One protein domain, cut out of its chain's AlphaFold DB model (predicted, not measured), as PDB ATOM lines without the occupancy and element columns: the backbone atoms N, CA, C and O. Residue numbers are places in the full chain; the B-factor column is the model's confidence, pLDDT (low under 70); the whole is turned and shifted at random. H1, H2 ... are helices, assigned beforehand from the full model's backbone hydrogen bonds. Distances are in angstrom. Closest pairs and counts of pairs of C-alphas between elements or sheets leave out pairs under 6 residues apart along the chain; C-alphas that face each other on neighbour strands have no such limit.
ATOM      1  N   SER A 124      12.829 -63.842  15.566       92.19
ATOM      2  CA  SER A 124      13.948 -62.977  15.950       92.19
ATOM      3  C   SER A 124      13.762 -61.556  15.420       92.19
ATOM      4  O   SER A 124      13.908 -60.596  16.176       92.19
ATOM      5  N   ASP A 125      13.366 -61.403  14.159       89.44
ATOM      6  CA  ASP A 125      13.147 -60.091  13.552       89.44
ATOM      7  C   ASP A 125      11.903 -59.387  14.101       89.44
ATOM      8  O   ASP A 125      11.941 -58.182  14.364       89.44
ATOM      9  N   ALA A 126      10.824 -60.125  14.373       88.62
ATOM     10  CA  ALA A 126       9.660 -59.590  15.073       88.62
ATOM     11  C   ALA A 126      10.025 -59.116  16.491       88.62
ATOM     12  O   ALA A 126       9.611 -58.031  16.902       88.62
ATOM     13  N   MET A 127      10.855 -59.872  17.216       92.00
ATOM     14  CA  MET A 127      11.345 -59.481  18.539       92.00
ATOM     15  C   MET A 127      12.229 -58.234  18.492       92.00
ATOM     16  O   MET A 127      12.037 -57.326  19.303       92.00
ATOM     17  N   LYS A 128      13.130 -58.120  17.507       94.19
ATOM     18  CA  LYS A 128      13.891 -56.879  17.271       94.19
ATOM     19  C   LYS A 128      12.954 -55.707  16.988       94.19
ATOM     20  O   LYS A 128      13.141 -54.630  17.546       94.19
ATOM     21  N   LYS A 129      11.907 -55.912  16.180       95.00
ATOM     22  CA  LYS A 129      10.924 -54.864  15.875       95.00
ATOM     23  C   LYS A 129      10.157 -54.405  17.111       95.00
ATOM     24  O   LYS A 129       9.941 -53.206  17.277       95.00
ATOM     25  N   ILE A 130       9.774 -55.334  17.982       92.62
ATOM     26  CA  ILE A 130       9.127 -55.017  19.260       92.62
ATOM     27  C   ILE A 130      10.076 -54.203  20.142       92.62
ATOM     28  O   ILE A 130       9.665 -53.160  20.649       92.62
ATOM     29  N   ALA A 131      11.340 -54.614  20.262       92.50
ATOM     30  CA  ALA A 131      12.342 -53.875  21.027       92.50
ATOM     31  C   ALA A 131      12.543 -52.449  20.477       92.50
ATOM     32  O   ALA A 131      12.492 -51.484  21.235       92.50
ATOM     33  N   GLU A 132      12.662 -52.285  19.154       95.31
ATOM     34  CA  GLU A 132      12.755 -50.967  18.510       95.31
ATOM     35  C   GLU A 132      11.539 -50.077  18.807       95.31
ATOM     36  O   GLU A 132      11.686 -48.881  19.068       95.31
ATOM     37  N   VAL A 133      10.326 -50.634  18.741       93.50
ATOM     38  CA  VAL A 133       9.091 -49.887  19.025       93.50
ATOM     39  C   VAL A 133       9.015 -49.514  20.502       93.50
ATOM     40  O   VAL A 133       8.633 -48.388  20.813       93.50
ATOM     41  N   GLN A 134       9.434 -50.397  21.409       96.06
ATOM     42  CA  GLN A 134       9.510 -50.103  22.839       96.06
ATOM     43  C   GLN A 134      10.496 -48.967  23.130       96.06
ATOM     44  O   GLN A 134      10.134 -48.025  23.832       96.06
ATOM     45  N   THR A 135      11.693 -48.986  22.533       94.88
ATOM     46  CA  THR A 135      12.668 -47.892  22.672       94.88
ATOM     47  C   THR A 135      12.132 -46.573  22.110       94.88
ATOM     48  O   THR A 135      12.320 -45.518  22.712       94.88
ATOM     49  N   LYS A 136      11.417 -46.598  20.980       95.00
ATOM     50  CA  LYS A 136      10.770 -45.390  20.438       95.00
ATOM     51  C   LYS A 136       9.651 -44.883  21.343       95.00
ATOM     52  O   LYS A 136       9.535 -43.680  21.542       95.00
ATOM     53  N   ALA A 137       8.848 -45.778  21.913       93.88
ATOM     54  CA  ALA A 137       7.766 -45.410  22.818       93.88
ATOM     55  C   ALA A 137       8.296 -44.754  24.102       93.88
ATOM     56  O   ALA A 137       7.744 -43.746  24.543       93.88
ATOM     57  N   THR A 138       9.387 -45.268  24.679       94.81
ATOM     58  CA  THR A 138      10.023 -44.639  25.846       94.81
ATOM     59  C   THR A 138      10.650 -43.293  25.488       94.81
ATOM     60  O   THR A 138      10.452 -42.331  26.228       94.81
ATOM     61  N   ALA A 139      11.310 -43.179  24.331       93.88
ATOM     62  CA  ALA A 139      11.852 -41.911  23.842       93.88
ATOM     63  C   ALA A 139      10.757 -40.851  23.634       93.88
ATOM     64  O   ALA A 139      10.881 -39.733  24.132       93.88
ATOM     65  N   PHE A 140       9.644 -41.203  22.979       94.94
ATOM     66  CA  PHE A 140       8.512 -40.288  22.802       94.94
ATOM     67  C   PHE A 140       7.843 -39.915  24.123       94.94
ATOM     68  O   PHE A 140       7.399 -38.780  24.272       94.94
ATOM     69  N   LYS A 141       7.794 -40.824  25.104       96.12
ATOM     70  CA  LYS A 141       7.279 -40.514  26.443       96.12
ATOM     71  C   LYS A 141       8.151 -39.473  27.149       96.12
ATOM     72  O   LYS A 141       7.615 -38.511  27.691       96.12
ATOM     73  N   VAL A 142       9.475 -39.629  27.095       94.69
ATOM     74  CA  VAL A 142      10.423 -38.662  27.673       94.69
ATOM     75  C   VAL A 142      10.329 -37.310  26.968       94.69
ATOM     76  O   VAL A 142      10.275 -36.282  27.641       94.69
ATOM     77  N   GLU A 143      10.261 -37.296  25.635       94.44
ATOM     78  CA  GLU A 143      10.131 -36.051  24.871       94.44
ATOM     79  C   GLU A 143       8.795 -35.357  25.153       94.44
ATOM     80  O   GLU A 143       8.765 -34.158  25.414       94.44
ATOM     81  N   ARG A 144       7.693 -36.110  25.225       92.25
ATOM     82  CA  ARG A 144       6.392 -35.594  25.667       92.25
ATOM     83  C   ARG A 144       6.490 -34.961  27.054       92.25
ATOM     84  O   ARG A 144       5.997 -33.856  27.243       92.25
ATOM     85  N   ASP A 145       7.122 -35.630  28.015       91.12
ATOM     86  CA  ASP A 145       7.251 -35.117  29.386       91.12
ATOM     87  C   ASP A 145       8.134 -33.866  29.449       91.12
ATOM     88  O   ASP A 145       7.898 -32.969  30.262       91.12
ATOM     89  N   ARG A 146       9.143 -33.781  28.576       92.88
ATOM     90  CA  ARG A 146       9.977 -32.589  28.401       92.88
ATOM     91  C   ARG A 146       9.170 -31.431  27.816       92.88
ATOM     92  O   ARG A 146       9.196 -30.347  28.394       92.88
ATOM     93  N   LEU A 147       8.442 -31.657  26.724       88.56
ATOM     94  CA  LEU A 147       7.589 -30.652  26.082       88.56
ATOM     95  C   LEU A 147       6.498 -30.162  27.033       88.56
ATOM     96  O   LEU A 147       6.291 -28.959  27.153       88.56
ATOM     97  N   HIS A 148       5.870 -31.073  27.775       86.94
ATOM     98  CA  HIS A 148       4.887 -30.737  28.799       86.94
ATOM     99  C   HIS A 148       5.496 -29.841  29.885       86.94
ATOM    100  O   HIS A 148       4.913 -28.821  30.233       86.94
ATOM    101  N   ARG A 149       6.710 -30.145  30.369       86.00
ATOM    102  CA  ARG A 149       7.423 -29.288  31.334       86.00
ATOM    103  C   ARG A 149       7.789 -27.914  30.773       86.00
ATOM    104  O   ARG A 149       7.726 -26.936  31.509       86.00
ATOM    105  N   VAL A 150       8.193 -27.823  29.506       86.19
ATOM    106  CA  VAL A 150       8.494 -26.533  28.861       86.19
ATOM    107  C   VAL A 150       7.218 -25.704  28.725       86.19
ATOM    108  O   VAL A 150       7.195 -24.562  29.168       86.19
ATOM    109  N   LEU A 151       6.140 -26.299  28.215       83.31
ATOM    110  CA  LEU A 151       4.834 -25.647  28.109       83.31
ATOM    111  C   LEU A 151       4.318 -25.192  29.478       83.31
ATOM    112  O   LEU A 151       3.860 -24.063  29.606       83.31
ATOM    113  N   GLN A 152       4.469 -26.014  30.520       83.38
ATOM    114  CA  GLN A 152       4.084 -25.658  31.887       83.38
ATOM    115  C   GLN A 152       4.866 -24.442  32.408       83.38
ATOM    116  O   GLN A 152       4.303 -23.594  33.094       83.38
ATOM    117  N   LYS A 153       6.155 -24.312  32.068       81.50
ATOM    118  CA  LYS A 153       6.960 -23.135  32.438       81.50
ATOM    119  C   LYS A 153       6.518 -21.865  31.705       81.50
ATOM    120  O   LYS A 153       6.480 -20.803  32.324       81.50
ATOM    121  N   GLU A 154       6.158 -21.983  30.427       79.00
ATOM    122  CA  GLU A 154       5.658 -20.876  29.591       79.00
ATOM    123  C   GLU A 154       4.255 -20.407  30.001       79.00
ATOM    124  O   GLU A 154       3.922 -19.222  29.937       79.00
ATOM    125  N   VAL A 155       3.426 -21.344  30.447       75.69
ATOM    126  CA  VAL A 155       2.059 -21.097  30.900       75.69
ATOM    127  C   VAL A 155       2.019 -20.626  32.361       75.69
ATOM    128  O   VAL A 155       1.185 -19.797  32.712       75.69
ATOM    129  N   GLY A 156       2.959 -21.084  33.192       72.31
ATOM    130  CA  GLY A 156       2.987 -20.874  34.639       72.31
ATOM    131  C   GLY A 156       2.681 -22.169  35.396       72.31
ATOM    132  O   GLY A 156       1.816 -22.941  34.999       72.31
ATOM    133  N   GLU A 157       3.387 -22.423  36.502       72.25
ATOM    134  CA  GLU A 157       3.239 -23.658  37.301       72.25
ATOM    135  C   GLU A 157       1.860 -23.798  37.968       72.25
ATOM    136  O   GLU A 157       1.478 -24.891  38.369       72.25
ATOM    137  N   GLU A 158       1.089 -22.712  38.033       67.19
ATOM    138  CA  GLU A 158      -0.210 -22.649  38.706       67.19
ATOM    139  C   GLU A 158      -1.393 -23.070  37.807       67.19
ATOM    140  O   GLU A 158      -2.510 -23.244  38.290       67.19
ATOM    141  N   VAL A 159      -1.171 -23.264  36.498       67.06
ATOM    142  CA  VAL A 159      -2.255 -23.482  35.523       67.06
ATOM    143  C   VAL A 159      -2.113 -24.830  34.829       67.06
ATOM    144  O   VAL A 159      -1.115 -25.112  34.174       67.06
ATOM    145  N   SER A 160      -3.136 -25.679  34.941       74.75
ATOM    146  CA  SER A 160      -3.143 -26.995  34.295       74.75
ATOM    147  C   SER A 160      -3.253 -26.872  32.772       74.75
ATOM    148  O   SER A 160      -4.239 -26.344  32.259       74.75
ATOM    149  N   LEU A 161      -2.281 -27.437  32.047       70.25
ATOM    150  CA  LEU A 161      -2.271 -27.489  30.577       70.25
ATOM    151  C   LEU A 161      -3.523 -28.156  29.976       70.25
ATOM    152  O   LEU A 161      -3.886 -27.844  28.847       70.25
ATOM    153  N   GLY A 162      -4.198 -29.034  30.729       75.00
ATOM    154  CA  GLY A 162      -5.454 -29.658  30.300       75.00
ATOM    155  C   GLY A 162      -6.606 -28.660  30.165       75.00
ATOM    156  O   GLY A 162      -7.310 -28.687  29.165       75.00
ATOM    157  N   LYS A 163      -6.732 -27.719  31.110       70.81
ATOM    158  CA  LYS A 163      -7.787 -26.690  31.083       70.81
ATOM    159  C   LYS A 163      -7.586 -25.691  29.944       70.81
ATOM    160  O   LYS A 163      -8.532 -25.303  29.283       70.81
ATOM    161  N   ILE A 164      -6.335 -25.352  29.637       70.94
ATOM    162  CA  ILE A 164      -5.999 -24.458  28.514       70.94
ATOM    163  C   ILE A 164      -6.340 -25.093  27.164       70.94
ATOM    164  O   ILE A 164      -6.736 -24.393  26.237       70.94
ATOM    165  N   MET A 165      -6.178 -26.413  27.040       68.00
ATOM    166  CA  MET A 165      -6.580 -27.130  25.829       68.00
ATOM    167  C   MET A 165      -8.103 -27.185  25.658       68.00
ATOM    168  O   MET A 165      -8.560 -27.199  24.518       68.00
ATOM    169  N   GLU A 166      -8.871 -27.211  26.751       74.00
ATOM    170  CA  GLU A 166     -10.342 -27.169  26.730       74.00
ATOM    171  C   GLU A 166     -10.878 -25.754  26.456       74.00
ATOM    172  O   GLU A 166     -11.793 -25.601  25.650       74.00
ATOM    173  N   ASP A 167     -10.257 -24.721  27.036       70.06
ATOM    174  CA  ASP A 167     -10.683 -23.317  26.902       70.06
ATOM    175  C   ASP A 167     -10.151 -22.619  25.628       70.06
ATOM    176  O   ASP A 167     -10.550 -21.498  25.316       70.06
ATOM    177  N   GLY A 168      -9.265 -23.288  24.879       59.97
ATOM    178  CA  GLY A 168      -9.053 -23.187  23.427       59.97
ATOM    179  C   GLY A 168      -8.528 -21.884  22.806       59.97
ATOM    180  O   GLY A 168      -7.750 -21.957  21.853       59.97
ATOM    181  N   SER A 169      -8.920 -20.700  23.274       58.94
ATOM    182  CA  SER A 169      -8.765 -19.474  22.472       58.94
ATOM    183  C   SER A 169      -8.398 -18.200  23.228       58.94
ATOM    184  O   SER A 169      -7.789 -17.328  22.615       58.94
ATOM    185  N   ASP A 170      -8.675 -18.084  24.530       63.41
ATOM    186  CA  ASP A 170      -8.442 -16.829  25.277       63.41
ATOM    187  C   ASP A 170      -7.220 -16.848  26.211       63.41
ATOM    188  O   ASP A 170      -6.932 -15.868  26.910       63.41
ATOM    189  N   TRP A 171      -6.442 -17.933  26.212       68.25
ATOM    190  CA  TRP A 171      -5.281 -18.033  27.091       68.25
ATOM    191  C   TRP A 171      -4.099 -17.183  26.596       68.25
ATOM    192  O   TRP A 171      -3.449 -17.495  25.597       68.25
ATOM    193  N   ARG A 172      -3.764 -16.121  27.337       70.44
ATOM    194  CA  ARG A 172      -2.552 -15.316  27.114       70.44
ATOM    195  C   ARG A 172      -1.391 -15.888  27.922       70.44
ATOM    196  O   ARG A 172      -1.499 -16.076  29.129       70.44
TER     197      ARG A 172
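What this domain is: This is residues 124 to 172 of the 350 residues of an uncharacterized protein of Chloropicon primus (UniProt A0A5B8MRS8). One long helix, H1, makes the length of the model, and a short helix, H2, turns off at the end of H1 to make a corner, like the foot of an L. Most of H1, residues 124 to 147, stands free as an arm. The printed part has 49 residues with two named helices, H1 then H2, and no named strand; the class is all helix. The whole is extended, with a radius of gyration of the C-alphas of 16.5 A and spans of 52 by 18 by 12 A.

How they stand to each other: Start at H1, residues 124 to 155, and look at its residues 151 to 155, which alone touch H2, residues 161 to 167. The two only just touch, only at the corner by their link, with 3 pairs of C-alphas within 8 A; the closest C-alphas, of Gln 152 and Leu 161, are 6.7 A apart. Their lines stand about perpendicular, only just, at 71 degrees. In H1 and H2 every O i to N i+4 pair is within hydrogen-bond range.

Where its parts are: Find C-alpha 124 at (13.948, -62.977, 15.950); from there H1 runs 46.0 A to C-alpha 155 at (2.059, -21.097, 30.900). H2 spans 10.1 A and ends at C-alpha 167, (-10.683, -23.317, 26.902).

The domain as a whole: The C-alphas farthest apart, of Ser 124 and Asp 170, are 52.1 A apart. The printed part has no cut, and the link from H1 to H2 is tight. Look for pLDDT under 70 at residues 158 to 159, 165 and 168 to 171.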